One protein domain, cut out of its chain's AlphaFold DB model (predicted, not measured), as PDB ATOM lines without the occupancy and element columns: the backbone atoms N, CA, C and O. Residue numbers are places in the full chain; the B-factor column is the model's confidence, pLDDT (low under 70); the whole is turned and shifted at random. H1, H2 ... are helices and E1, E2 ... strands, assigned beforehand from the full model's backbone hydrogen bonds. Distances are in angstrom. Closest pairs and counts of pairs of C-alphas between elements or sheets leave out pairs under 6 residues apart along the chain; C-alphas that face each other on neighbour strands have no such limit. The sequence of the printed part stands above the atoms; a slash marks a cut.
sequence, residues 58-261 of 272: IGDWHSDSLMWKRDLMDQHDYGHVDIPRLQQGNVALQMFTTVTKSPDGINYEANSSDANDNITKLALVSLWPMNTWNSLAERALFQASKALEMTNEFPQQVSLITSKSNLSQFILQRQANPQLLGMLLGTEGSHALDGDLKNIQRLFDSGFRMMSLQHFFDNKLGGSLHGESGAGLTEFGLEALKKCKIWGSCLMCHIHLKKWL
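Overview. This is residues 58 to 261 of the 272 residues of an uncharacterized protein of Paraglaciecola psychrophila 170 (UniProt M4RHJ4). A strongly twisted, all-parallel sheet, built on the two long strands E2 and E4 side by side, runs through the middle of the domain; H3 and H1 cover one face and H4 covers part of the opposite face. H6 lies over E5 beside H3, and H5 sits just past the end of E4; H7 and the loops of the unnamed stretches 100 to 117 and 212 to 234 lie toward the end of the domain where E2, E4 and E5 end, and a low-confidence tail with H8 ends far from the sheet. The printed part has 204 residues, with eight named helices and five named strands in the order E1 H1 E2 H2 H3 E3 H4 E4 H5 H6 E5 H7 H8. The class is mixed, helices and strands, though under half of the residues are in named elements. The whole is compact, with a radius of gyration of the C-alphas of 17.1 A and spans of 51 by 38 by 34 A.

Along the chain. The sheet holds E1, residues 58 to 60, from C-alpha 58 at (25.894, -43.316, 14.252); E2, residues 91 to 99, 21.9 A long; E3, residues 158 to 160; E4, residues 181 to 188, 21.0 A long; and E5, residues 208 to 211. H3, residues 136 to 153, is the longest helix, 26.4 A, and begins at C-alpha 136 at (37.944, -20.647, 30.859). H4, residues 164 to 176, is 19.3 A long, and H7, residues 235 to 246, is 16.9 A. The shorter helices are H1, residues 83 to 88; H2, residues 118 to 125; H5, residues 190 to 193; H6, residues 198 to 205; and H8, residues 257 to 260, which ends at C-alpha 260 at (13.216, -20.145, 16.759).

Arrangement. The sheet is branched. E2 lies on one side of E4, with N 96 and O 184 within hydrogen-bond range at 2.8 A; E3 and E5 lie on the other side, beside residues 181 to 183 and 185 to 187, with N 183 and O 159 at 2.8 A and N 209 and O 185 at 2.9 A. E1 is the parallel neighbour of E2 on its other side, with N 60 and O 93 at 2.8 A. Three strand-helix-strand units, two parallel neighbour strands with helices between, have right-handed crossovers: E1, H1, E2; E3, H4, E4; and E4, H5 H6, E5. H3 is on the sheet at a height of 9.1 A and runs along E4, at 1 degrees on the local plane; the closest C-alphas of H3 and E2 are those of Ala 140 and Thr 98, 5.4 A apart. H1 is on the same face, at a height of 8.2 A. H4 is on the opposite face, at a height of 9.5 A. H6 lies over E5. H3 and H6 touch at Leu 141 and Leu 203, their C-alphas 6.7 A apart, a shallow tilt of 9 degrees, the same way. H6 and H7 only just touch, with 3 pairs of C-alphas within 8 A, the closest those of Ile 200 and Cys 244, 7.0 A. H5 only grazes the sheet and touches H3, the C-alphas of Ala 192 and Ala 137 being 4.5 A apart. H2 is not on the sheet but is near H3. Every O i to N i+4 pair is within hydrogen-bond range in H1, H2, H6 and H7, against 13 of 14 in H3 and 8 of 9 in H4; H5 and H8 are too short for such a pair.

Size, cuts and confidence. The C-alphas farthest apart, those of Ala 176 and Ser 229, are 51.1 A apart. The printed part has no cut. The links E1 to H1, E2 to H2 and E5 to H7 are long. The mean pLDDT of the printed part is 90.9, and residues 248 to 261 are under 70.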
ATOM      1  N   ILE A  58      26.493 -44.063  13.140       98.06
ATOM      2  CA  ILE A  58      25.894 -43.316  14.252       98.06
ATOM      3  C   ILE A  58      26.835 -42.199  14.701       98.06
ATOM      4  O   ILE A  58      28.007 -42.442  14.982       98.06
ATOM      5  N   GLY A  59      26.310 -40.978  14.781       97.31
ATOM      6  CA  GLY A  59      27.000 -39.836  15.369       97.31
ATOM      7  C   GLY A  59      26.261 -39.336  16.603       97.31
ATOM      8  O   GLY A  59      25.098 -38.947  16.496       97.31
ATOM      9  N   ASP A  60      26.940 -39.329  17.742       96.50
ATOM     10  CA  ASP A  60      26.523 -38.618  18.946       96.50
ATOM     11  C   ASP A  60      27.182 -37.227  18.949       96.50
ATOM     12  O   ASP A  60      28.393 -37.083  18.749       96.50
ATOM     13  N   TRP A  61      26.368 -36.186  19.119       94.38
ATOM     14  CA  TRP A  61      26.776 -34.791  18.955       94.38
ATOM     15  C   TRP A  61      27.081 -34.057  20.261       94.38
ATOM     16  O   TRP A  61      27.419 -32.870  20.197       94.38
ATOM     17  N   HIS A  62      27.010 -34.713  21.423       94.50
ATOM     18  CA  HIS A  62      27.265 -34.028  22.685       94.50
ATOM     19  C   HIS A  62      27.621 -34.976  23.839       94.50
ATOM     20  O   HIS A  62      26.845 -35.854  24.205       94.50
ATOM     21  N   SER A  63      28.771 -34.747  24.476       95.69
ATOM     22  CA  SER A  63      29.158 -35.429  25.711       95.69
ATOM     23  C   SER A  63      30.198 -34.624  26.473       95.69
ATOM     24  O   SER A  63      31.258 -34.298  25.937       95.69
ATOM     25  N   ASP A  64      29.952 -34.425  27.762       95.00
ATOM     26  CA  ASP A  64      30.828 -33.660  28.657       95.00
ATOM     27  C   ASP A  64      31.841 -34.538  29.397       95.00
ATOM     28  O   ASP A  64      32.357 -34.199  30.463       95.00
ATOM     29  N   SER A  65      32.129 -35.721  28.857       96.06
ATOM     30  CA  SER A  65      32.912 -36.733  29.570       96.06
ATOM     31  C   SER A  65      34.365 -36.322  29.821       96.06
ATOM     32  O   SER A  65      34.956 -36.774  30.800       96.06
ATOM     33  N   LEU A  66      34.930 -35.425  28.999       97.00
ATOM     34  CA  LEU A  66      36.327 -34.983  29.110       97.00
ATOM     35  C   LEU A  66      36.611 -34.115  30.346       97.00
ATOM     36  O   LEU A  66      37.774 -33.996  30.745       97.00
ATOM     37  N   MET A  67      35.599 -33.523  30.995       96.00
ATOM     38  CA  MET A  67      35.835 -32.770  32.235       96.00
ATOM     39  C   MET A  67      36.221 -33.695  33.398       96.00
ATOM     40  O   MET A  67      36.981 -33.317  34.289       96.00
ATOM     41  N   TRP A  68      35.772 -34.944  33.386       96.69
ATOM     42  CA  TRP A  68      36.018 -35.862  34.490       96.69
ATOM     43  C   TRP A  68      37.459 -36.394  34.503       96.69
ATOM     44  O   TRP A  68      38.181 -36.351  33.505       96.69
ATOM     45  N   LYS A  69      37.908 -36.875  35.668       95.00
ATOM     46  CA  LYS A  69      39.220 -37.538  35.841       95.00
ATOM     47  C   LYS A  69      39.187 -39.018  35.414       95.00
ATOM     48  O   LYS A  69      40.186 -39.712  35.535       95.00
ATOM     49  N   ARG A  70      38.025 -39.501  34.967       93.44
ATOM     50  CA  ARG A  70      37.810 -40.863  34.485       93.44
ATOM     51  C   ARG A  70      38.639 -41.126  33.227       93.44
ATOM     52  O   ARG A  70      38.667 -40.279  32.335       93.44
ATOM     53  N   ASP A  71      39.257 -42.301  33.160       95.69
ATOM     54  CA  ASP A  71      39.823 -42.815  31.915       95.69
ATOM     55  C   ASP A  71      38.675 -43.288  31.017       95.69
ATOM     56  O   ASP A  71      37.860 -44.114  31.424       95.69
ATOM     57  N   LEU A  72      38.554 -42.722  29.819       97.31
ATOM     58  CA  LEU A  72      37.481 -43.101  28.900       97.31
ATOM     59  C   LEU A  72      37.822 -44.361  28.103       97.31
ATOM     60  O   LEU A  72      36.916 -44.927  27.505       97.31
ATOM     61  N   MET A  73      39.073 -44.822  28.090       97.69
ATOM     62  CA  MET A  73      39.444 -46.085  27.446       97.69
ATOM     63  C   MET A  73      38.988 -47.308  28.249       97.69
ATOM     64  O   MET A  73      38.819 -48.385  27.678       97.69
ATOM     65  N   ASP A  74      38.717 -47.125  29.541       96.81
ATOM     66  CA  ASP A  74      38.225 -48.162  30.439       96.81
ATOM     67  C   ASP A  74      36.696 -48.135  30.569       96.81
ATOM     68  O   ASP A  74      36.060 -47.080  30.667       96.81
ATOM     69  N   GLN A  75      36.090 -49.322  30.653       94.88
ATOM     70  CA  GLN A  75      34.665 -49.445  30.946       94.88
ATOM     71  C   GLN A  75      34.393 -49.228  32.439       94.88
ATOM     72  O   GLN A  75      34.974 -49.901  33.290       94.88
ATOM     73  N   HIS A  76      33.453 -48.339  32.760       93.19
ATOM     74  CA  HIS A  76      33.103 -48.011  34.150       93.19
ATOM     75  C   HIS A  76      31.705 -48.524  34.562       93.19
ATOM     76  O   HIS A  76      30.888 -48.889  33.717       93.19
ATOM     77  N   ASP A  77      31.388 -48.542  35.864       92.31
ATOM     78  CA  ASP A  77      30.037 -48.842  36.393       92.31
ATOM     79  C   ASP A  77      29.203 -47.573  36.686       92.31
ATOM     80  O   ASP A  77      28.122 -47.637  37.267       92.31
ATOM     81  N   TYR A  78      29.708 -46.405  36.281       93.44
ATOM     82  CA  TYR A  78      29.064 -45.091  36.349       93.44
ATOM     83  C   TYR A  78      29.426 -44.268  35.110       93.44
ATOM     84  O   TYR A  78      30.338 -44.625  34.356       93.44
ATOM     85  N   GLY A  79      28.713 -43.157  34.899       93.19
ATOM     86  CA  GLY A  79      28.839 -42.368  33.676       93.19
ATOM     87  C   GLY A  79      28.276 -43.083  32.448       93.19
ATOM     88  O   GLY A  79      28.267 -44.306  32.363       93.19
ATOM     89  N   HIS A  80      27.796 -42.308  31.480       93.44
ATOM     90  CA  HIS A  80      27.095 -42.857  30.312       93.44
ATOM     91  C   HIS A  80      28.005 -43.113  29.108       93.44
ATOM     92  O   HIS A  80      27.632 -43.862  28.211       93.44
ATOM     93  N   VAL A  81      29.193 -42.507  29.086       96.50
ATOM     94  CA  VAL A  81      30.102 -42.542  27.938       96.50
ATOM     95  C   VAL A  81      31.486 -43.000  28.383       96.50
ATOM     96  O   VAL A  81      32.094 -42.412  29.278       96.50
ATOM     97  N   ASP A  82      31.950 -44.061  27.735       97.38
ATOM     98  CA  ASP A  82      33.342 -44.495  27.632       97.38
ATOM     99  C   ASP A  82      33.534 -45.145  26.249       97.38
ATOM    100  O   ASP A  82      32.563 -45.475  25.558       97.38
ATOM    101  N   ILE A  83      34.782 -45.252  25.802       98.19
ATOM    102  CA  ILE A  83      35.146 -45.719  24.465       98.19
ATOM    103  C   ILE A  83      34.661 -47.159  24.229       98.19
ATOM    104  O   ILE A  83      34.009 -47.366  23.200       98.19
ATOM    105  N   PRO A  84      34.844 -48.128  25.154       98.25
ATOM    106  CA  PRO A  84      34.324 -49.482  24.967       98.25
ATOM    107  C   PRO A  84      32.802 -49.538  24.789       98.25
ATOM    108  O   PRO A  84      32.317 -50.260  23.915       98.25
ATOM    109  N   ARG A  85      32.021 -48.761  25.557       97.00
ATOM    110  CA  ARG A  85      30.557 -48.715  25.390       97.00
ATOM    111  C   ARG A  85      30.145 -48.075  24.065       97.00
ATOM    112  O   ARG A  85      29.223 -48.577  23.422       97.00
ATOM    113  N   LEU A  86      30.816 -47.003  23.631       98.25
ATOM    114  CA  LEU A  86      30.547 -46.371  22.330       98.25
ATOM    115  C   LEU A  86      30.817 -47.339  21.169       98.25
ATOM    116  O   LEU A  86      30.001 -47.470  20.256       98.25
ATOM    117  N   GLN A  87      31.930 -48.064  21.249       97.88
ATOM    118  CA  GLN A  87      32.323 -49.124  20.325       97.88
ATOM    119  C   GLN A  87      31.289 -50.257  20.283       97.88
ATOM    120  O   GLN A  87      30.735 -50.571  19.224       97.88
ATOM    121  N   GLN A  88      30.919 -50.792  21.451       96.06
ATOM    122  CA  GLN A  88      29.863 -51.800  21.585       96.06
ATOM    123  C   GLN A  88      28.523 -51.324  20.999       96.06
ATOM    124  O   GLN A  88      27.791 -52.113  20.399       96.06
ATOM    125  N   GLY A  89      28.206 -50.038  21.158       95.62
ATOM    126  CA  GLY A  89      26.998 -49.395  20.648       95.62
ATOM    127  C   GLY A  89      27.028 -49.027  19.161       95.62
ATOM    128  O   GLY A  89      26.086 -48.384  18.704       95.62
ATOM    129  N   ASN A  90      28.067 -49.403  18.405       97.56
ATOM    130  CA  ASN A  90      28.273 -49.006  17.006       97.56
ATOM    131  C   ASN A  90      28.250 -47.475  16.789       97.56
ATOM    132  O   ASN A  90      27.849 -46.975  15.735       97.56
ATOM    133  N   VAL A  91      28.698 -46.701  17.781       98.50
ATOM    134  CA  VAL A  91      28.888 -45.260  17.602       98.50
ATOM    135  C   VAL A  91      30.127 -45.047  16.739       98.50
ATOM    136  O   VAL A  91      31.216 -45.541  17.036       98.50
ATOM    137  N   ALA A  92      29.945 -44.349  15.621       98.44
ATOM    138  CA  ALA A  92      31.012 -44.028  14.687       98.44
ATOM    139  C   ALA A  92      31.667 -42.691  15.021       98.44
ATOM    140  O   ALA A  92      32.888 -42.594  14.974       98.44
ATOM    141  N   LEU A  93      30.874 -41.678  15.376       98.44
ATOM    142  CA  LEU A  93      31.364 -40.353  15.749       98.44
ATOM    143  C   LEU A  93      30.849 -39.958  17.134       98.44
ATOM    144  O   LEU A  93      29.655 -40.072  17.391       98.44
ATOM    145  N   GLN A  94      31.730 -39.438  17.983       98.44
ATOM    146  CA  GLN A  94      31.371 -38.807  19.251       98.44
ATOM    147  C   GLN A  94      31.944 -37.393  19.293       98.44
ATOM    148  O   GLN A  94      33.161 -37.194  19.243       98.44
ATOM    149  N   MET A  95      31.069 -36.404  19.426       97.62
ATOM    150  CA  MET A  95      31.460 -35.050  19.794       97.62
ATOM    151  C   MET A  95      31.648 -34.979  21.305       97.62
ATOM    152  O   MET A  95      30.712 -35.216  22.069       97.62
ATOM    153  N   PHE A  96      32.851 -34.617  21.723       97.69
ATOM    154  CA  PHE A  96      33.147 -34.266  23.098       97.69
ATOM    155  C   PHE A  96      33.104 -32.751  23.245       97.69
ATOM    156  O   PHE A  96      33.887 -32.015  22.632       97.69
ATOM    157  N   THR A  97      32.156 -32.289  24.047       95.44
ATOM    158  CA  THR A  97      31.997 -30.885  24.387       95.44
ATOM    159  C   THR A  97      32.753 -30.556  25.662       95.44
ATOM    160  O   THR A  97      32.915 -31.383  26.554       95.44
ATOM    161  N   THR A  98      33.285 -29.339  25.713       96.38
ATOM    162  CA  THR A  98      34.057 -28.870  26.862       96.38
ATOM    163  C   THR A  98      33.223 -27.939  27.724       96.38
ATOM    164  O   THR A  98      32.779 -26.882  27.267       96.38
ATOM    165  N   VAL A  99      33.052 -28.334  28.984       94.56
ATOM    166  CA  VAL A  99      32.339 -27.553  29.997       94.56
ATOM    167  C   VAL A  99      33.353 -26.694  30.724       94.56
ATOM    168  O   VAL A  99      34.234 -27.202  31.423       94.56
ATOM    169  N   THR A 100      33.279 -25.378  30.549       95.88
ATOM    170  CA  THR A 100      34.281 -24.478  31.139       95.88
ATOM    171  C   THR A 100      33.814 -23.805  32.418       95.88
ATOM    172  O   THR A 100      34.657 -23.461  33.244       95.88
ATOM    173  N   LYS A 101      32.503 -23.609  32.602       94.62
ATOM    174  CA  LYS A 101      31.921 -22.947  33.778       94.62
ATOM    175  C   LYS A 101      30.506 -23.457  34.037       94.62
ATOM    176  O   LYS A 101      29.732 -23.609  33.096       94.62
ATOM    177  N   SER A 102      30.168 -23.665  35.309       93.12
ATOM    178  CA  SER A 102      28.823 -24.060  35.741       93.12
ATOM    179  C   SER A 102      28.449 -23.318  37.030       93.12
ATOM    180  O   SER A 102      29.124 -23.518  38.043       93.12
ATOM    181  N   PRO A 103      27.438 -22.430  37.012       92.44
ATOM    182  CA  PRO A 103      27.058 -21.645  38.181       92.44
ATOM    183  C   PRO A 103      26.444 -22.509  39.295       92.44
ATOM    184  O   PRO A 103      25.707 -23.463  39.042       92.44
ATOM    185  N   ASP A 104      26.729 -22.163  40.550       91.44
ATOM    186  CA  ASP A 104      26.060 -22.723  41.727       91.44
ATOM    187  C   ASP A 104      24.548 -22.482  41.653       91.44
ATOM    188  O   ASP A 104      24.101 -21.365  41.402       91.44
ATOM    189  N   GLY A 105      23.758 -23.531  41.899       88.94
ATOM    190  CA  GLY A 105      22.295 -23.436  41.866       88.94
ATOM    191  C   GLY A 105      21.694 -23.334  40.460       88.94
ATOM    192  O   GLY A 105      20.561 -22.867  40.328       88.94
ATOM    193  N   ILE A 106      22.437 -23.763  39.430       89.44
ATOM    194  CA  ILE A 106      21.961 -23.797  38.044       89.44
ATOM    195  C   ILE A 106      20.568 -24.440  37.933       89.44
ATOM    196  O   ILE A 106      20.300 -25.501  38.499       89.44
ATOM    197  N   ASN A 107      19.671 -23.783  37.208       89.38
ATOM    198  CA  ASN A 107      18.280 -24.186  37.022       89.38
ATOM    199  C   ASN A 107      17.769 -23.747  35.635       89.38
ATOM    200  O   ASN A 107      18.500 -23.152  34.846       89.38
ATOM    201  N   TYR A 108      16.511 -24.046  35.312       85.81
ATOM    202  CA  TYR A 108      15.920 -23.713  34.009       85.81
ATOM    203  C   TYR A 108      15.213 -22.347  33.962       85.81
ATOM    204  O   TYR A 108      14.697 -21.969  32.908       85.81
ATOM    205  N   GLU A 109      15.168 -21.602  35.065       86.94
ATOM    206  CA  GLU A 109      14.452 -20.328  35.168       86.94
ATOM    207  C   GLU A 109      15.361 -19.141  34.837       86.94
ATOM    208  O   GLU A 109      15.140 -18.467  33.831       86.94
ATOM    209  N   ALA A 110      16.383 -18.903  35.662       88.81
ATOM    210  CA  ALA A 110      17.346 -17.820  35.498       88.81
ATOM    211  C   ALA A 110      18.655 -18.139  36.235       88.81
ATOM    212  O   ALA A 110      18.641 -18.569  37.392       88.81
ATOM    213  N   ASN A 111      19.789 -17.900  35.574       89.81
ATOM    214  CA  ASN A 111      21.120 -18.197  36.099       89.81
ATOM    215  C   ASN A 111      22.053 -16.999  35.963       89.81
ATOM    216  O   ASN A 111      22.278 -16.494  34.857       89.81
ATOM    217  N   SER A 112      22.653 -16.603  37.084       91.38
ATOM    218  CA  SER A 112      23.589 -15.487  37.114       91.38
ATOM    219  C   SER A 112      24.970 -15.867  36.599       91.38
ATOM    220  O   SER A 112      25.533 -16.905  36.958       91.38
ATOM    221  N   SER A 113      25.550 -14.981  35.788       88.88
ATOM    222  CA  SER A 113      26.925 -15.135  35.308       88.88
ATOM    223  C   SER A 113      27.983 -14.924  36.402       88.88
ATOM    224  O   SER A 113      29.108 -15.410  36.247       88.88
ATOM    225  N   ASP A 114      27.604 -14.291  37.517       91.62
ATOM    226  CA  ASP A 114      28.468 -13.979  38.666       91.62
ATOM    227  C   ASP A 114      28.390 -15.021  39.791       91.62
ATOM    228  O   ASP A 114      29.144 -14.951  40.763       91.62
ATOM    229  N   ALA A 115      27.506 -16.015  39.664       91.62
ATOM    230  CA  ALA A 115      27.429 -17.107  40.622       91.62
ATOM    231  C   ALA A 115      28.756 -17.884  40.698       91.62
ATOM    232  O   ALA A 115      29.518 -17.988  39.727       91.62
ATOM    233  N   ASN A 116      29.005 -18.458  41.877       93.12
ATOM    234  CA  ASN A 116      30.163 -19.308  42.136       93.12
ATOM    235  C   ASN A 116      30.259 -20.438  41.106       93.12
ATOM    236  O   ASN A 116      29.254 -21.002  40.688       93.12
ATOM    237  N   ASP A 117      31.482 -20.786  40.721       94.25
ATOM    238  CA  ASP A 117      31.734 -21.722  39.631       94.25
ATOM    239  C   ASP A 117      32.081 -23.129  40.140       94.25
ATOM    240  O   ASP A 117      33.145 -23.360  40.728       94.25
ATOM    241  N   ASN A 118      31.200 -24.088  39.863       93.88
ATOM    242  CA  ASN A 118      31.396 -25.496  40.193       93.88
ATOM    243  C   ASN A 118      32.573 -26.133  39.453       93.88
ATOM    244  O   ASN A 118      33.221 -27.023  40.007       93.88
ATOM    245  N   ILE A 119      32.907 -25.662  38.249       95.19
ATOM    246  CA  ILE A 119      34.035 -26.206  37.485       95.19
ATOM    247  C   ILE A 119      35.365 -25.817  38.134       95.19
ATOM    248  O   ILE A 119      36.291 -26.622  38.137       95.19
ATOM    249  N   THR A 120      35.460 -24.654  38.790       94.94
ATOM    250  CA  THR A 120      36.643 -24.304  39.600       94.94
ATOM    251  C   THR A 120      36.854 -25.310  40.732       94.94
ATOM    252  O   THR A 120      37.968 -25.785  40.944       94.94
ATOM    253  N   LYS A 121      35.780 -25.680  41.444       93.69
ATOM    254  CA  LYS A 121      35.837 -26.671  42.532       93.69
ATOM    255  C   LYS A 121      36.265 -28.041  41.995       93.69
ATOM    256  O   LYS A 121      37.142 -28.678  42.579       93.69
ATOM    257  N   LEU A 122      35.695 -28.458  40.862       95.06
ATOM    258  CA  LEU A 122      36.058 -29.702  40.181       95.06
ATOM    259  C   LEU A 122      37.529 -29.706  39.747       95.06
ATOM    260  O   LEU A 122      38.214 -30.704  39.968       95.06
ATOM    261  N   ALA A 123      38.019 -28.604  39.174       96.06
ATOM    262  CA  ALA A 123      39.402 -28.452  38.735       96.06
ATOM    263  C   ALA A 123      40.385 -28.599  39.907       96.06
ATOM    264  O   ALA A 123      41.370 -29.324  39.788       96.06
ATOM    265  N   LEU A 124      40.086 -27.987  41.059       94.62
ATOM    266  CA  LEU A 124      40.897 -28.122  42.274       94.62
ATOM    267  C   LEU A 124      40.901 -29.560  42.800       94.62
ATOM    268  O   LEU A 124      41.963 -30.135  43.026       94.62
ATOM    269  N   VAL A 125      39.719 -30.159  42.959       94.12
ATOM    270  CA  VAL A 125      39.565 -31.535  43.457       94.12
ATOM    271  C   VAL A 125      40.236 -32.546  42.530       94.12
ATOM    272  O   VAL A 125      40.861 -33.498  42.989       94.12
ATOM    273  N   SER A 126      40.146 -32.329  41.222       94.69
ATOM    274  CA  SER A 126      40.701 -33.228  40.211       94.69
ATOM    275  C   SER A 126      42.163 -32.937  39.877       94.69
ATOM    276  O   SER A 126      42.716 -33.626  39.021       94.69
ATOM    277  N   LEU A 127      42.790 -31.960  40.546       95.25
ATOM    278  CA  LEU A 127      44.169 -31.522  40.312       95.25
ATOM    279  C   LEU A 127      44.438 -31.131  38.851       95.25
ATOM    280  O   LEU A 127      45.460 -31.502  38.275       95.25
ATOM    281  N   TRP A 128      43.519 -30.383  38.238       97.38
ATOM    282  CA  TRP A 128      43.770 -29.799  36.923       97.38
ATOM    283  C   TRP A 128      44.937 -28.798  36.994       97.38
ATOM    284  O   TRP A 128      45.167 -28.195  38.053       97.38
ATOM    285  N   PRO A 129      45.651 -28.574  35.875       97.56
ATOM    286  CA  PRO A 129      46.749 -27.615  35.808       97.56
ATOM    287  C   PRO A 129      46.372 -26.209  36.314       97.56
ATOM    288  O   PRO A 129      45.264 -25.728  36.096       97.56
ATOM    289  N   MET A 130      47.299 -25.512  36.982       96.44
ATOM    290  CA  MET A 130      47.003 -24.231  37.657       96.44
ATOM    291  C   MET A 130      46.508 -23.118  36.716       96.44
ATOM    292  O   MET A 130      45.727 -22.260  37.127       96.44
ATOM    293  N   ASN A 131      46.926 -23.125  35.448       96.19
ATOM    294  CA  ASN A 131      46.437 -22.189  34.427       96.19
ATOM    295  C   ASN A 131      44.928 -22.341  34.164       96.19
ATOM    296  O   ASN A 131      44.280 -21.364  33.791       96.19
ATOM    297  N   THR A 132      44.336 -23.515  34.417       97.12
ATOM    298  CA  THR A 132      42.894 -23.731  34.245       97.12
ATOM    299  C   THR A 132      42.065 -23.113  35.366       97.12
ATOM    300  O   THR A 132      40.845 -23.036  35.249       97.12
ATOM    301  N   TRP A 133      42.670 -22.686  36.475       94.56
ATOM    302  CA  TRP A 133      41.904 -22.230  37.637       94.56
ATOM    303  C   TRP A 133      41.234 -20.884  37.363       94.56
ATOM    304  O   TRP A 133      40.067 -20.709  37.708       94.56
ATOM    305  N   ASN A 134      41.928 -19.993  36.649       92.62
ATOM    306  CA  ASN A 134      41.484 -18.620  36.384       92.62
ATOM    307  C   ASN A 134      41.217 -18.316  34.902       92.62
ATOM    308  O   ASN A 134      40.942 -17.166  34.575       92.62
ATOM    309  N   SER A 135      41.304 -19.305  34.004       96.38
ATOM    310  CA  SER A 135      40.971 -19.111  32.589       96.38
ATOM    311  C   SER A 135      40.041 -20.196  32.065       96.38
ATOM    312  O   SER A 135      40.330 -21.392  32.150       96.38
ATOM    313  N   LEU A 136      38.932 -19.758  31.470       96.88
ATOM    314  CA  LEU A 136      37.944 -20.647  30.859       96.88
ATOM    315  C   LEU A 136      38.476 -21.261  29.561       96.88
ATOM    316  O   LEU A 136      38.189 -22.421  29.267       96.88
ATOM    317  N   ALA A 137      39.309 -20.521  28.827       97.62
ATOM    318  CA  ALA A 137      39.978 -21.031  27.636       97.62
ATOM    319  C   ALA A 137      40.938 -22.179  27.977       97.62
ATOM    320  O   ALA A 137      40.896 -23.226  27.335       97.62
ATOM    321  N   GLU A 138      41.747 -22.030  29.030       98.31
ATOM    322  CA  GLU A 138      42.671 -23.086  29.469       98.31
ATOM    323  C   GLU A 138      41.932 -24.354  29.920       98.31
ATOM    324  O   GLU A 138      42.418 -25.460  29.699       98.31
ATOM    325  N   ARG A 139      40.725 -24.228  30.490       98.31
ATOM    326  CA  ARG A 139      39.872 -25.384  30.823       98.31
ATOM    327  C   ARG A 139      39.425 -26.155  29.588       98.31
ATOM    328  O   ARG A 139      39.454 -27.383  29.609       98.31
ATOM    329  N   ALA A 140      39.007 -25.451  28.536       97.94
ATOM    330  CA  ALA A 140      38.627 -26.084  27.276       97.94
ATOM    331  C   ALA A 140      39.833 -26.767  26.615       97.94
ATOM    332  O   ALA A 140      39.735 -27.913  26.185       97.94
ATOM    333  N   LEU A 141      40.987 -26.093  26.600       98.31
ATOM    334  CA  LEU A 141      42.230 -26.633  26.047       98.31
ATOM    335  C   LEU A 141      42.718 -27.869  26.811       98.31
ATOM    336  O   LEU A 141      43.113 -28.848  26.185       98.31
ATOM    337  N   PHE A 142      42.639 -27.865  28.144       98.50
ATOM    338  CA  PHE A 142      42.995 -29.023  28.963       98.50
ATOM    339  C   PHE A 142      42.073 -30.225  28.718       98.50
ATOM    340  O   PHE A 142      42.524 -31.363  28.639       98.50
ATOM    341  N   GLN A 143      40.769 -30.001  28.565       98.25
ATOM    342  CA  GLN A 143      39.853 -31.089  28.214       98.25
ATOM    343  C   GLN A 143      40.161 -31.647  26.819       98.25
ATOM    344  O   GLN A 143      40.232 -32.861  26.647       98.25
ATOM    345  N   ALA A 144      40.420 -30.780  25.839       97.88
ATOM    346  CA  ALA A 144      40.827 -31.197  24.500       97.88
ATOM    347  C   ALA A 144      42.169 -31.944  24.479       97.88
ATOM    348  O   ALA A 144      42.323 -32.888  23.705       97.88
ATOM    349  N   SER A 145      43.125 -31.585  25.345       98.00
ATOM    350  CA  SER A 145      44.411 -32.284  25.405       98.00
ATOM    351  C   SER A 145      44.256 -33.742  25.825       98.00
ATOM    352  O   SER A 145      44.978 -34.578  25.297       98.00
ATOM    353  N   LYS A 146      43.277 -34.073  26.681       97.94
ATOM    354  CA  LYS A 146      42.958 -35.473  27.024       97.94
ATOM    355  C   LYS A 146      42.491 -36.273  25.806       97.94
ATOM    356  O   LYS A 146      42.864 -37.427  25.635       97.94
ATOM    357  N   ALA A 147      41.685 -35.663  24.934       97.38
ATOM    358  CA  ALA A 147      41.266 -36.304  23.689       97.38
ATOM    359  C   ALA A 147      42.452 -36.551  22.750       97.38
ATOM    360  O   ALA A 147      42.573 -37.627  22.169       97.38
ATOM    361  N   LEU A 148      43.345 -35.566  22.633       97.06
ATOM    362  CA  LEU A 148      44.561 -35.698  21.839       97.06
ATOM    363  C   LEU A 148      45.490 -36.789  22.396       97.06
ATOM    364  O   LEU A 148      46.001 -37.599  21.627       97.06
ATOM    365  N   GLU A 149      45.666 -36.847  23.716       97.69
ATOM    366  CA  GLU A 149      46.422 -37.892  24.414       97.69
ATOM    367  C   GLU A 149      45.882 -39.287  24.080       97.69
ATOM    368  O   GLU A 149      46.632 -40.103  23.545       97.69
ATOM    369  N   MET A 150      44.568 -39.517  24.221       97.69
ATOM    370  CA  MET A 150      43.949 -40.794  23.833       97.69
ATOM    371  C   MET A 150      44.211 -41.155  22.364       97.69
ATOM    372  O   MET A 150      44.462 -42.315  22.048       97.69
ATOM    373  N   THR A 151      44.191 -40.182  21.450       96.94
ATOM    374  CA  THR A 151      44.446 -40.449  20.021       96.94
ATOM    375  C   THR A 151      45.904 -40.777  19.715       96.94
ATOM    376  O   THR A 151      46.173 -41.543  18.791       96.94
ATOM    377  N   ASN A 152      46.837 -40.247  20.505       97.50
ATOM    378  CA  ASN A 152      48.256 -40.562  20.383       97.50
ATOM    379  C   ASN A 152      48.580 -41.939  20.977       97.50
ATOM    380  O   ASN A 152      49.384 -42.674  20.407       97.50
ATOM    381  N   GLU A 153      47.954 -42.291  22.101       98.12
ATOM    382  CA  GLU A 153      48.177 -43.567  22.786       98.12
ATOM    383  C   GLU A 153      47.444 -44.735  22.114       98.12
ATOM    384  O   GLU A 153      47.988 -45.836  22.007       98.12
ATOM    385  N   PHE A 154      46.238 -44.493  21.590       98.19
ATOM    386  CA  PHE A 154      45.366 -45.520  21.016       98.19
ATOM    387  C   PHE A 154      44.935 -45.213  19.565       98.19
ATOM    388  O   PHE A 154      43.740 -45.265  19.253       98.19
ATOM    389  N   PRO A 155      45.875 -44.990  18.620       96.88
ATOM    390  CA  PRO A 155      45.564 -44.573  17.245       96.88
ATOM    391  C   PRO A 155      44.794 -45.622  16.422       96.88
ATOM    392  O   PRO A 155      44.283 -45.321  15.348       96.88
ATOM    393  N   GLN A 156      44.726 -46.869  16.901       97.00
ATOM    394  CA  GLN A 156      43.935 -47.944  16.285       97.00
ATOM    395  C   GLN A 156      42.510 -48.045  16.851       97.00
ATOM    396  O   GLN A 156      41.695 -48.786  16.306       97.00
ATOM    397  N   GLN A 157      42.206 -47.341  17.945       98.25
ATOM    398  CA  GLN A 157      40.903 -47.393  18.615       98.25
ATOM    399  C   GLN A 157      40.123 -46.090  18.458       98.25
ATOM    400  O   GLN A 157      38.905 -46.128  18.279       98.25
ATOM    401  N   VAL A 158      40.817 -44.948  18.473       98.44
ATOM    402  CA  VAL A 158      40.209 -43.622  18.348       98.44
ATOM    403  C   VAL A 158      40.982 -42.742  17.364       98.44
ATOM    404  O   VAL A 158      42.193 -42.872  17.210       98.44
ATOM    405  N   SER A 159      40.281 -41.823  16.701       98.00
ATOM    406  CA  SER A 159      40.871 -40.862  15.762       98.00
ATOM    407  C   SER A 159      40.231 -39.489  15.918       98.00
ATOM    408  O   SER A 159      39.010 -39.367  15.847       98.00
ATOM    409  N   LEU A 160      41.036 -38.433  16.047       97.94
ATOM    410  CA  LEU A 160      40.527 -37.061  16.087       97.94
ATOM    411  C   LEU A 160      40.184 -36.565  14.677       97.94
ATOM    412  O   LEU A 160      41.016 -36.581  13.769       97.94
ATOM    413  N   ILE A 161      38.960 -36.080  14.492       97.56
ATOM    414  CA  ILE A 161      38.461 -35.588  13.211       97.56
ATOM    415  C   ILE A 161      38.515 -34.064  13.199       97.56
ATOM    416  O   ILE A 161      37.708 -33.383  13.826       97.56
ATOM    417  N   THR A 162      39.462 -33.518  12.436       95.19
ATOM    418  CA  THR A 162      39.701 -32.066  12.367       95.19
ATOM    419  C   THR A 162      39.496 -31.481  10.967       95.19
ATOM    420  O   THR A 162      39.741 -30.304  10.714       95.19
ATOM    421  N   SER A 163      39.049 -32.276  10.004       93.75
ATOM    422  CA  SER A 163      38.757 -31.787   8.658       93.75
ATOM    423  C   SER A 163      37.857 -32.760   7.916       93.75
ATOM    424  O   SER A 163      37.735 -33.927   8.291       93.75
ATOM    425  N   LYS A 164      37.272 -32.301   6.807       92.88
ATOM    426  CA  LYS A 164      36.535 -33.179   5.889       92.88
ATOM    427  C   LYS A 164      37.416 -34.289   5.332       92.88
ATOM    428  O   LYS A 164      36.966 -35.419   5.229       92.88
ATOM    429  N   SER A 165      38.677 -33.977   5.025       95.62
ATOM    430  CA  SER A 165      39.636 -34.973   4.547       95.62
ATOM    431  C   SER A 165      39.899 -36.043   5.609       95.62
ATOM    432  O   SER A 165      39.808 -37.228   5.289       95.62
ATOM    433  N   ASN A 166      40.103 -35.653   6.877       95.00
ATOM    434  CA  ASN A 166      40.237 -36.628   7.963       95.00
ATOM    435  C   ASN A 166      38.965 -37.459   8.138       95.00
ATOM    436  O   ASN A 166      39.063 -38.662   8.333       95.00
ATOM    437  N   LEU A 167      37.780 -36.848   8.028       96.94
ATOM    438  CA  LEU A 167      36.514 -37.576   8.109       96.94
ATOM    439  C   LEU A 167      36.388 -38.616   6.987       96.94
ATOM    440  O   LEU A 167      36.026 -39.759   7.249       96.94
ATOM    441  N   SER A 168      36.717 -38.255   5.745       97.75
ATOM    442  CA  SER A 168      36.699 -39.196   4.619       97.75
ATOM    443  C   SER A 168      37.687 -40.348   4.817       97.75
ATOM    444  O   SER A 168      37.339 -41.497   4.559       97.75
ATOM    445  N   GLN A 169      38.896 -40.062   5.313       97.38
ATOM    446  CA  GLN A 169      39.889 -41.091   5.642       97.38
ATOM    447  C   GLN A 169      39.404 -42.010   6.766       97.38
ATOM    448  O   GLN A 169      39.491 -43.229   6.637       97.38
ATOM    449  N   PHE A 170      38.834 -41.438   7.823       98.25
ATOM    450  CA  PHE A 170      38.258 -42.176   8.941       98.25
ATOM    451  C   PHE A 170      37.144 -43.127   8.490       98.25
ATOM    452  O   PHE A 170      37.139 -44.292   8.877       98.25
ATOM    453  N   ILE A 171      36.230 -42.665   7.628       97.81
ATOM    454  CA  ILE A 171      35.144 -43.501   7.097       97.81
ATOM    455  C   ILE A 171      35.713 -44.723   6.362       97.81
ATOM    456  O   ILE A 171      35.213 -45.829   6.554       97.81
ATOM    457  N   LEU A 172      36.778 -44.551   5.570       97.44
ATOM    458  CA  LEU A 172      37.453 -45.665   4.891       97.44
ATOM    459  C   LEU A 172      38.146 -46.610   5.881       97.44
ATOM    460  O   LEU A 172      38.011 -47.824   5.769       97.44
ATOM    461  N   GLN A 173      38.852 -46.076   6.880       97.38
ATOM    462  CA  GLN A 173      39.506 -46.888   7.911       97.38
ATOM    463  C   GLN A 173      38.493 -47.709   8.713       97.38
ATOM    464  O   GLN A 173      38.731 -48.886   8.992       97.38
ATOM    465  N   ARG A 174      37.331 -47.128   9.028       97.12
ATOM    466  CA  ARG A 174      36.271 -47.806   9.777       97.12
ATOM    467  C   ARG A 174      35.636 -48.965   9.002       97.12
ATOM    468  O   ARG A 174      35.149 -49.901   9.623       97.12
ATOM    469  N   GLN A 175      35.687 -48.969   7.665       95.81
ATOM    470  CA  GLN A 175      35.265 -50.141   6.882       95.81
ATOM    471  C   GLN A 175      36.119 -51.379   7.198       95.81
ATOM    472  O   GLN A 175      35.595 -52.490   7.217       95.81
ATOM    473  N   ALA A 176      37.416 -51.190   7.465       96.44
ATOM    474  CA  ALA A 176      38.326 -52.263   7.868       96.44
ATOM    475  C   ALA A 176      38.321 -52.509   9.387       96.44
ATOM    476  O   ALA A 176      38.514 -53.639   9.828       96.44
ATOM    477  N   ASN A 177      38.081 -51.465  10.184       97.19
ATOM    478  CA  ASN A 177      37.968 -51.537  11.636       97.19
ATOM    479  C   ASN A 177      36.651 -50.900  12.115       97.19
ATOM    480  O   ASN A 177      36.641 -49.721  12.483       97.19
ATOM    481  N   PRO A 178      35.545 -51.665  12.172       95.44
ATOM    482  CA  PRO A 178      34.246 -51.153  12.609       95.44
ATOM    483  C   PRO A 178      34.216 -50.605  14.042       95.44
ATOM    484  O   PRO A 178      33.235 -49.976  14.416       95.44
ATOM    485  N   GLN A 179      35.262 -50.828  14.844       96.94
ATOM    486  CA  GLN A 179      35.380 -50.320  16.213       96.94
ATOM    487  C   GLN A 179      36.177 -49.006  16.303       96.94
ATOM    488  O   GLN A 179      36.252 -48.408  17.372       96.94
ATOM    489  N   LEU A 180      36.757 -48.505  15.207       98.38
ATOM    490  CA  LEU A 180      37.480 -47.231  15.223       98.38
ATOM    491  C   LEU A 180      36.514 -46.066  15.482       98.38
ATOM    492  O   LEU A 180      35.677 -45.772  14.628       98.38
ATOM    493  N   LEU A 181      36.628 -45.386  16.623       98.69
ATOM    494  CA  LEU A 181      35.770 -44.254  16.985       98.69
ATOM    495  C   LEU A 181      36.366 -42.927  16.497       98.69
ATOM    496  O   LEU A 181      37.522 -42.607  16.765       98.69
ATOM    497  N   GLY A 182      35.559 -42.119  15.817       98.50
ATOM    498  CA  GLY A 182      35.929 -40.764  15.432       98.50
ATOM    499  C   GLY A 182      35.544 -39.780  16.529       98.50
ATOM    500  O   GLY A 182      34.375 -39.653  16.884       98.50
ATOM    501  N   MET A 183      36.522 -39.060  17.058       98.56
ATOM    502  CA  MET A 183      36.315 -38.021  18.056       98.56
ATOM    503  C   MET A 183      36.223 -36.655  17.383       98.56
ATOM    504  O   MET A 183      37.038 -36.316  16.526       98.56
ATOM    505  N   LEU A 184      35.257 -35.845  17.797       97.50
ATOM    506  CA  LEU A 184      35.127 -34.438  17.425       97.50
ATOM    507  C   LEU A 184      35.191 -33.587  18.695       97.50
ATOM    508  O   LEU A 184      34.776 -34.040  19.760       97.50
ATOM    509  N   LEU A 185      35.695 -32.358  18.587       97.06
ATOM    510  CA  LEU A 185      35.793 -31.435  19.719       97.06
ATOM    511  C   LEU A 185      34.906 -30.208  19.521       97.06
ATOM    512  O   LEU A 185      34.914 -29.577  18.453       97.06
ATOM    513  N   GLY A 186      34.189 -29.849  20.586       94.94
ATOM    514  CA  GLY A 186      33.313 -28.688  20.618       94.94
ATOM    515  C   GLY A 186      33.286 -27.953  21.956       94.94
ATOM    516  O   GLY A 186      33.727 -28.461  22.986       94.94
ATOM    517  N   THR A 187      32.760 -26.731  21.961       93.81
ATOM    518  CA  THR A 187      32.461 -26.004  23.210       93.81
ATOM    519  C   THR A 187      31.002 -26.205  23.623       93.81
ATOM    520  O   THR A 187      30.119 -26.240  22.758       93.81
ATOM    521  N   GLU A 188      30.741 -26.294  24.929       89.44
ATOM    522  CA  GLU A 188      29.406 -26.149  25.528       89.44
ATOM    523  C   GLU A 188      29.276 -24.739  26.138       89.44
ATOM    524  O   GLU A 188      29.741 -24.448  27.237       89.44
ATOM    525  N   GLY A 189      28.686 -23.825  25.373       87.94
ATOM    526  CA  GLY A 189      28.808 -22.388  25.556       87.94
ATOM    527  C   GLY A 189      30.212 -21.873  25.213       87.94
ATOM    528  O   GLY A 189      31.242 -22.369  25.663       87.94
ATOM    529  N   SER A 190      30.285 -20.787  24.446       89.06
ATOM    530  CA  SER A 190      31.551 -20.127  24.096       89.06
ATOM    531  C   SER A 190      32.066 -19.223  25.218       89.06
ATOM    532  O   SER A 190      32.841 -18.297  24.979       89.06
ATOM    533  N   HIS A 191      31.709 -19.530  26.467       90.75
ATOM    534  CA  HIS A 191      32.415 -19.049  27.656       90.75
ATOM    535  C   HIS A 191      33.898 -19.429  27.599       90.75
ATOM    536  O   HIS A 191      34.736 -18.661  28.058       90.75
ATOM    537  N   ALA A 192      34.220 -20.541  26.928       93.69
ATOM    538  CA  ALA A 192      35.571 -20.964  26.570       93.69
ATOM    539  C   ALA A 192      36.390 -19.904  25.808       93.69
ATOM    540  O   ALA A 192      37.615 -19.961  25.810       93.69
ATOM    541  N   LEU A 193      35.751 -18.919  25.163       94.69
ATOM    542  CA  LEU A 193      36.474 -17.815  24.529       94.69
ATOM    543  C   LEU A 193      37.005 -16.799  25.539       94.69
ATOM    544  O   LEU A 193      37.828 -15.973  25.166       94.69
ATOM    545  N   ASP A 194      36.535 -16.817  26.788       93.19
ATOM    546  CA  ASP A 194      36.977 -15.933  27.877       93.19
ATOM    547  C   ASP A 194      36.857 -14.418  27.561       93.19
ATOM    548  O   ASP A 194      37.396 -13.537  28.232       93.19
ATOM    549  N   GLY A 195      36.109 -14.069  26.508       93.94
ATOM    550  CA  GLY A 195      36.045 -12.702  25.986       93.94
ATOM    551  C   GLY A 195      37.227 -12.250  25.150       93.94
ATOM    552  O   GLY A 195      37.385 -11.048  24.968       93.94
ATOM    553  N   ASP A 196      38.044 -13.174  24.661       96.12
ATOM    554  CA  ASP A 196      39.138 -12.884  23.746       96.12
ATOM    555  C   ASP A 196      38.935 -13.649  22.431       96.12
ATOM    556  O   ASP A 196      38.967 -14.879  22.370       96.12
ATOM    557  N   LEU A 197      38.767 -12.909  21.333       94.06
ATOM    558  CA  LEU A 197      38.610 -13.476  19.992       94.06
ATOM    559  C   LEU A 197      39.848 -14.251  19.522       94.06
ATOM    560  O   LEU A 197      39.764 -14.995  18.540       94.06
ATOM    561  N   LYS A 198      41.020 -14.073  20.141       94.94
ATOM    562  CA  LYS A 198      42.210 -14.893  19.858       94.94
ATOM    563  C   LYS A 198      41.994 -16.349  20.260       94.94
ATOM    564  O   LYS A 198      42.516 -17.234  19.587       94.94
ATOM    565  N   ASN A 199      41.159 -16.612  21.268       95.81
ATOM    566  CA  ASN A 199      40.857 -17.972  21.709       95.81
ATOM    567  C   ASN A 199      40.116 -18.792  20.646       95.81
ATOM    568  O   ASN A 199      40.263 -20.006  20.636       95.81
ATOM    569  N   ILE A 200      39.425 -18.159  19.689       93.88
ATOM    570  CA  ILE A 200      38.816 -18.876  18.555       93.88
ATOM    571  C   ILE A 200      39.884 -19.656  17.780       93.88
ATOM    572  O   ILE A 200      39.722 -20.846  17.527       93.88
ATOM    573  N   GLN A 201      40.994 -18.999  17.443       93.88
ATOM    574  CA  GLN A 201      42.082 -19.644  16.715       93.88
ATOM    575  C   GLN A 201      42.796 -20.676  17.596       93.88
ATOM    576  O   GLN A 201      43.018 -21.792  17.155       93.88
ATOM    577  N   ARG A 202      43.067 -20.351  18.867       95.69
ATOM    578  CA  ARG A 202      43.726 -21.286  19.799       95.69
ATOM    579  C   ARG A 202      42.953 -22.598  19.964       95.69
ATOM    580  O   ARG A 202      43.548 -23.672  19.950       95.69
ATOM    581  N   LEU A 203      41.630 -22.511  20.112       95.62
ATOM    582  CA  LEU A 203      40.759 -23.682  20.193       95.62
ATOM    583  C   LEU A 203      40.725 -24.423  18.851       95.62
ATOM    584  O   LEU A 203      40.860 -25.643  18.825       95.62
ATOM    585  N   PHE A 204      40.599 -23.707  17.733       95.19
ATOM    586  CA  PHE A 204      40.623 -24.328  16.409       95.19
ATOM    587  C   PHE A 204      41.914 -25.120  16.147       95.19
ATOM    588  O   PHE A 204      41.852 -26.279  15.722       95.19
ATOM    589  N   ASP A 205      43.065 -24.530  16.462       94.75
ATOM    590  CA  ASP A 205      44.385 -25.149  16.321       94.75
ATOM    591  C   ASP A 205      44.529 -26.383  17.230       94.75
ATOM    592  O   ASP A 205      45.249 -27.320  16.899       94.75
ATOM    593  N   SER A 206      43.771 -26.433  18.332       95.81
ATOM    594  CA  SER A 206      43.698 -27.577  19.256       95.81
ATOM    595  C   SER A 206      42.657 -28.634  18.853       95.81
ATOM    596  O   SER A 206      42.370 -29.546  19.622       95.81
ATOM    597  N   GLY A 207      42.068 -28.520  17.657       95.00
ATOM    598  CA  GLY A 207      41.177 -29.530  17.077       95.00
ATOM    599  C   GLY A 207      39.678 -29.243  17.190       95.00
ATOM    600  O   GLY A 207      38.881 -30.023  16.672       95.00
ATOM    601  N   PHE A 208      39.259 -28.125  17.794       95.38
ATOM    602  CA  PHE A 208      37.836 -27.775  17.884       95.38
ATOM    603  C   PHE A 208      37.236 -27.486  16.507       95.38
ATOM    604  O   PHE A 208      37.822 -26.746  15.715       95.38
ATOM    605  N   ARG A 209      36.054 -28.044  16.223       93.50
ATOM    606  CA  ARG A 209      35.302 -27.835  14.963       93.50
ATOM    607  C   ARG A 209      33.848 -27.407  15.165       93.50
ATOM    608  O   ARG A 209      33.112 -27.184  14.204       93.50
ATOM    609  N   MET A 210      33.439 -27.263  16.421       91.75
ATOM    610  CA  MET A 210      32.146 -26.725  16.818       91.75
ATOM    611  C   MET A 210      32.345 -25.730  17.961       91.75
ATOM    612  O   MET A 210      33.094 -25.996  18.898       91.75
ATOM    613  N   MET A 211      31.651 -24.596  17.917       90.19
ATOM    614  CA  MET A 211      31.612 -23.665  19.045       90.19
ATOM    615  C   MET A 211      30.176 -23.237  19.293       90.19
ATOM    616  O   MET A 211      29.632 -22.461  18.522       90.19
ATOM    617  N   SER A 212      29.531 -23.727  20.346       88.62
ATOM    618  CA  SER A 212      28.176 -23.270  20.683       88.62
ATOM    619  C   SER A 212      28.217 -21.877  21.319       88.62
ATOM    620  O   SER A 212      29.195 -21.520  21.964       88.62
ATOM    621  N   LEU A 213      27.195 -21.042  21.113       89.69
ATOM    622  CA  LEU A 213      27.245 -19.628  21.519       89.69
ATOM    623  C   LEU A 213      27.134 -19.429  23.036       89.69
ATOM    624  O   LEU A 213      28.086 -19.011  23.697       89.69
ATOM    625  N   GLN A 214      25.957 -19.722  23.575       88.50
ATOM    626  CA  GLN A 214      25.619 -19.635  24.989       88.50
ATOM    627  C   GLN A 214      25.182 -21.010  25.490       88.50
ATOM    628  O   GLN A 214      24.764 -21.860  24.703       88.50
ATOM    629  N   HIS A 215      25.254 -21.189  26.807       88.25
ATOM    630  CA  HIS A 215      24.687 -22.341  27.498       88.25
ATOM    631  C   HIS A 215      23.603 -21.865  28.476       88.25
ATOM    632  O   HIS A 215      22.745 -21.095  28.061       88.25
ATOM    633  N   PHE A 216      23.628 -22.250  29.753       87.25
ATOM    634  CA  PHE A 216      22.580 -21.909  30.733       87.25
ATOM    635  C   PHE A 216      22.610 -20.480  31.284       87.25
ATOM    636  O   PHE A 216      21.698 -20.092  32.001       87.25
ATOM    637  N   PHE A 217      23.634 -19.692  30.986       90.56
ATOM    638  CA  PHE A 217      23.756 -18.330  31.497       90.56
ATOM    639  C   PHE A 217      24.436 -17.435  30.469       90.56
ATOM    640  O   PHE A 217      25.074 -17.918  29.522       90.56
ATOM    641  N   ASP A 218      24.274 -16.132  30.658       91.44
ATOM    642  CA  ASP A 218      24.820 -15.113  29.770       91.44
ATOM    643  C   ASP A 218      26.345 -15.195  29.692       91.44
ATOM    644  O   ASP A 218      27.036 -15.599  30.632       91.44
ATOM    645  N   ASN A 219      26.888 -14.799  28.547       92.19
ATOM    646  CA  ASN A 219      28.323 -14.638  28.380       92.19
ATOM    647  C   ASN A 219      28.632 -13.421  27.520       92.19
ATOM    648  O   ASN A 219      27.744 -12.727  27.030       92.19
ATOM    649  N   LYS A 220      29.921 -13.169  27.301       93.94
ATOM    650  CA  LYS A 220      30.362 -12.008  26.524       93.94
ATOM    651  C   LYS A 220      29.840 -12.001  25.082       93.94
ATOM    652  O   LYS A 220      29.839 -10.938  24.473       93.94
ATOM    653  N   LEU A 221      29.377 -13.135  24.538       91.50
ATOM    654  CA  LEU A 221      28.757 -13.201  23.212       91.50
ATOM    655  C   LEU A 221      27.297 -12.728  23.209       91.50
ATOM    656  O   LEU A 221      26.807 -12.345  22.150       91.50
ATOM    657  N   GLY A 222      26.585 -12.778  24.338       91.62
ATOM    658  CA  GLY A 222      25.178 -12.383  24.414       91.62
ATOM    659  C   GLY A 222      24.367 -13.095  25.485       91.62
ATOM    660  O   GLY A 222      24.905 -13.832  26.316       91.62
ATOM    661  N   GLY A 223      23.056 -12.865  25.420       90.00
ATOM    662  CA  GLY A 223      22.088 -13.433  26.348       90.00
ATOM    663  C   GLY A 223      21.780 -14.908  26.075       90.00
ATOM    664  O   GLY A 223      21.616 -15.335  24.929       90.00
ATOM    665  N   SER A 224      21.688 -15.690  27.146       89.19
ATOM    666  CA  SER A 224      21.210 -17.070  27.153       89.19
ATOM    667  C   SER A 224      19.689 -17.127  27.309       89.19
ATOM    668  O   SER A 224      19.063 -16.243  27.892       89.19
ATOM    669  N   LEU A 225      19.086 -18.225  26.841       85.88
ATOM    670  CA  LEU A 225      17.695 -18.574  27.138       85.88
ATOM    671  C   LEU A 225      17.392 -18.636  28.645       85.88
ATOM    672  O   LEU A 225      16.287 -18.274  29.048       85.88
ATOM    673  N   HIS A 226      18.353 -19.127  29.427       86.75
ATOM    674  CA  HIS A 226      18.257 -19.313  30.876       86.75
ATOM    675  C   HIS A 226      19.117 -18.293  31.641       86.75
ATOM    676  O   HIS A 226      19.328 -18.444  32.841       86.75
ATOM    677  N   GLY A 227      19.645 -17.276  30.954       87.06
ATOM    678  CA  GLY A 227      20.372 -16.178  31.579       87.06
ATOM    679  C   GLY A 227      19.457 -15.030  32.001       87.06
ATOM    680  O   GLY A 227      18.246 -15.059  31.782       87.06
ATOM    681  N   GLU A 228      20.047 -14.011  32.619       91.38
ATOM    682  CA  GLU A 228      19.310 -12.911  33.250       91.38
ATOM    683  C   GLU A 228      18.903 -11.817  32.255       91.38
ATOM    684  O   GLU A 228      17.850 -11.200  32.408       91.38
ATOM    685  N   SER A 229      19.709 -11.566  31.218       89.00
ATOM    686  CA  SER A 229      19.487 -10.418  30.329       89.00
ATOM    687  C   SER A 229      18.373 -10.624  29.305       89.00
ATOM    688  O   SER A 229      17.744  -9.655  28.880       89.00
ATOM    689  N   GLY A 230      18.182 -11.860  28.825       83.81
ATOM    690  CA  GLY A 230      17.364 -12.140  27.639       83.81
ATOM    691  C   GLY A 230      17.848 -11.426  26.364       83.81
ATOM    692  O   GLY A 230      17.086 -11.298  25.402       83.81
ATOM    693  N   ALA A 231      19.088 -10.928  26.357       88.12
ATOM    694  CA  ALA A 231      19.644 -10.157  25.255       88.12
ATOM    695  C   ALA A 231      19.938 -11.027  24.021       88.12
ATOM    696  O   ALA A 231      20.095 -12.245  24.095       88.12
ATOM    697  N   GLY A 232      20.042 -10.377  22.860       88.69
ATOM    698  CA  GLY A 232      20.598 -10.997  21.658       88.69
ATOM    699  C   GLY A 232      22.127 -11.086  21.712       88.69
ATOM    700  O   GLY A 232      22.745 -10.999  22.774       88.69
ATOM    701  N   LEU A 233      22.747 -11.232  20.542       91.25
ATOM    702  CA  LEU A 233      24.202 -11.162  20.418       91.25
ATOM    703  C   LEU A 233      24.720  -9.754  20.731       91.25
ATOM    704  O   LEU A 233      24.145  -8.761  20.282       91.25
ATOM    705  N   THR A 234      25.831  -9.685  21.457       94.25
ATOM    706  CA  THR A 234      26.613  -8.456  21.644       94.25
ATOM    707  C   THR A 234      27.440  -8.152  20.392       94.25
ATOM    708  O   THR A 234      27.571  -8.986  19.492       94.25
ATOM    709  N   GLU A 235      28.073  -6.979  20.351       95.00
ATOM    710  CA  GLU A 235      29.074  -6.658  19.326       95.00
ATOM    711  C   GLU A 235      30.216  -7.688  19.307       95.00
ATOM    712  O   GLU A 235      30.529  -8.240  18.252       95.00
ATOM    713  N   PHE A 236      30.730  -8.067  20.483       94.56
ATOM    714  CA  PHE A 236      31.711  -9.149  20.616       94.56
ATOM    715  C   PHE A 236      31.195 -10.477  20.038       94.56
ATOM    716  O   PHE A 236      31.919 -11.168  19.324       94.56
ATOM    717  N   GLY A 237      29.935 -10.840  20.306       92.31
ATOM    718  CA  GLY A 237      29.317 -12.047  19.754       92.31
ATOM    719  C   GLY A 237      29.217 -12.028  18.226       92.31
ATOM    720  O   GLY A 237      29.470 -13.043  17.572       92.31
ATOM    721  N   LEU A 238      28.905 -10.870  17.639       91.81
ATOM    722  CA  LEU A 238      28.878 -10.685  16.186       91.81
ATOM    723  C   LEU A 238      30.278 -10.792  15.569       91.81
ATOM    724  O   LEU A 238      30.440 -11.413  14.516       91.81
ATOM    725  N   GLU A 239      31.296 -10.219  16.206       93.31
ATOM    726  CA  GLU A 239      32.687 -10.360  15.769       93.31
ATOM    727  C   GLU A 239      33.185 -11.802  15.884       93.31
ATOM    728  O   GLU A 239      33.821 -12.310  14.955       93.31
ATOM    729  N   ALA A 240      32.829 -12.495  16.969       92.19
ATOM    730  CA  ALA A 240      33.124 -13.910  17.151       92.19
ATOM    731  C   ALA A 240      32.529 -14.749  16.016       92.19
ATOM    732  O   ALA A 240      33.250 -15.534  15.403       92.19
ATOM    733  N   LEU A 241      31.260 -14.527  15.650       90.19
ATOM    734  CA  LEU A 241      30.627 -15.197  14.507       90.19
ATOM    735  C   LEU A 241      31.356 -14.934  13.187       90.19
ATOM    736  O   LEU A 241      31.599 -15.868  12.419       90.19
ATOM    737  N   LYS A 242      31.720 -13.675  12.912       90.31
ATOM    738  CA  LYS A 242      32.470 -13.318  11.698       90.31
ATOM    739  C   LYS A 242      33.806 -14.057  11.651       90.31
ATOM    740  O   LYS A 242      34.149 -14.624  10.615       90.31
ATOM    741  N   LYS A 243      34.531 -14.104  12.770       88.81
ATOM    742  CA  LYS A 243      35.820 -14.795  12.861       88.81
ATOM    743  C   LYS A 243      35.663 -16.307  12.700       88.81
ATOM    744  O   LYS A 243      36.357 -16.899  11.883       88.81
ATOM    745  N   CYS A 244      34.696 -16.910  13.383       85.50
ATOM    746  CA  CYS A 244      34.308 -18.314  13.232       85.50
ATOM    747  C   CYS A 244      34.023 -18.701  11.769       85.50
ATOM    748  O   CYS A 244      34.471 -19.752  11.305       85.50
ATOM    749  N   LYS A 245      33.330 -17.827  11.024       84.44
ATOM    750  CA  LYS A 245      33.046 -18.018   9.596       84.44
ATOM    751  C   LYS A 245      34.310 -17.986   8.731       84.44
ATOM    752  O   LYS A 245      34.420 -18.802   7.824       84.44
ATOM    753  N   ILE A 246      35.255 -17.082   9.009       82.44
ATOM    754  CA  ILE A 246      36.519 -16.962   8.252       82.44
ATOM    755  C   ILE A 246      37.326 -18.257   8.311       82.44
ATOM    756  O   ILE A 246      37.846 -18.704   7.295       82.44
ATOM    757  N   TRP A 247      37.399 -18.884   9.483       74.00
ATOM    758  CA  TRP A 247      38.153 -20.121   9.643       74.00
ATOM    759  C   TRP A 247      37.437 -21.336   9.026       74.00
ATOM    760  O   TRP A 247      38.028 -22.404   8.941       74.00
ATOM    761  N   GLY A 248      36.172 -21.226   8.598       66.50
ATOM    762  CA  GLY A 248      35.394 -22.377   8.103       66.50
ATOM    763  C   GLY A 248      35.162 -23.449   9.177       66.50
ATOM    764  O   GLY A 248      34.965 -24.620   8.871       66.50
ATOM    765  N   SER A 249      35.255 -23.044  10.446       54.84
ATOM    766  CA  SER A 249      35.660 -23.919  11.552       54.84
ATOM    767  C   SER A 249      34.655 -24.052  12.678       54.84
ATOM    768  O   SER A 249      34.890 -24.790  13.628       54.84
ATOM    769  N   CYS A 250      33.554 -23.318  12.603       55.78
ATOM    770  CA  CYS A 250      32.624 -23.223  13.709       55.78
ATOM    771  C   CYS A 250      31.205 -23.294  13.193       55.78
ATOM    772  O   CYS A 250      30.622 -22.294  12.767       55.78
ATOM    773  N   LEU A 251      30.632 -24.491  13.293       57.00
ATOM    774  CA  LEU A 251      29.191 -24.603  13.403       57.00
ATOM    775  C   LEU A 251      28.805 -23.986  14.755       57.00
ATOM    776  O   LEU A 251      29.094 -24.550  15.813       57.00
ATOM    777  N   MET A 252      28.219 -22.790  14.715       55.94
ATOM    778  CA  MET A 252      27.737 -22.122  15.915       55.94
ATOM    779  C   MET A 252      26.346 -22.658  16.246       55.94
ATOM    780  O   MET A 252      25.358 -22.229  15.652       55.94
ATOM    781  N   CYS A 253      26.249 -23.634  17.154       51.00
ATOM    782  CA  CYS A 253      24.942 -24.093  17.620       51.00
ATOM    783  C   CYS A 253      24.321 -22.998  18.501       51.00
ATOM    784  O   CYS A 253      24.898 -22.590  19.515       51.00
ATOM    785  N   HIS A 254      23.172 -22.478  18.072       45.69
ATOM    786  CA  HIS A 254      22.465 -21.385  18.728       45.69
ATOM    787  C   HIS A 254      21.323 -21.963  19.569       45.69
ATOM    788  O   HIS A 254      20.293 -22.362  19.032       45.69
ATOM    789  N   ILE A 255      21.469 -21.988  20.894       41.56
ATOM    790  CA  ILE A 255      20.348 -22.297  21.791       41.56
ATOM    791  C   ILE A 255      19.612 -20.981  22.077       41.56
ATOM    792  O   ILE A 255      19.818 -20.330  23.094       41.56
ATOM    793  N   HIS A 256      18.767 -20.549  21.138       39.56
ATOM    794  CA  HIS A 256      17.788 -19.477  21.360       39.56
ATOM    795  C   HIS A 256      16.374 -20.012  21.074       39.56
ATOM    796  O   HIS A 256      15.710 -19.639  20.107       39.56
ATOM    797  N   LEU A 257      15.912 -20.950  21.911       37.50
ATOM    798  CA  LEU A 257      14.667 -21.703  21.688       37.50
ATOM    799  C   LEU A 257      13.380 -20.866  21.818       37.50
ATOM    800  O   LEU A 257      12.358 -21.263  21.266       37.50
ATOM    801  N   LYS A 258      13.393 -19.685  22.457       35.69
ATOM    802  CA  LYS A 258      12.161 -18.879  22.629       35.69
ATOM    803  C   LYS A 258      11.634 -18.243  21.335       35.69
ATOM    804  O   LYS A 258      10.430 -18.022  21.229       35.69
ATOM    805  N   LYS A 259      12.491 -17.957  20.345       34.28
ATOM    806  CA  LYS A 259      12.079 -17.300  19.082       34.28
ATOM    807  C   LYS A 259      12.124 -18.223  17.861       34.28
ATOM    808  O   LYS A 259      11.411 -17.975  16.894       34.28
ATOM    809  N   TRP A 260      12.923 -19.288  17.914       31.89
ATOM    810  CA  TRP A 260      13.216 -20.145  16.759       31.89
ATOM    811  C   TRP A 260      12.166 -21.251  16.519       31.89
ATOM    812  O   TRP A 260      11.875 -21.591  15.375       31.89
ATOM    813  N   LEU A 261      11.489 -21.726  17.575       28.80
ATOM    814  CA  LEU A 261      10.448 -22.768  17.491       28.80
ATOM    815  C   LEU A 261       9.156 -22.344  16.768       28.80
ATOM    816  O   LEU A 261       8.304 -23.191  16.509       28.80
TER     817      LEU A 261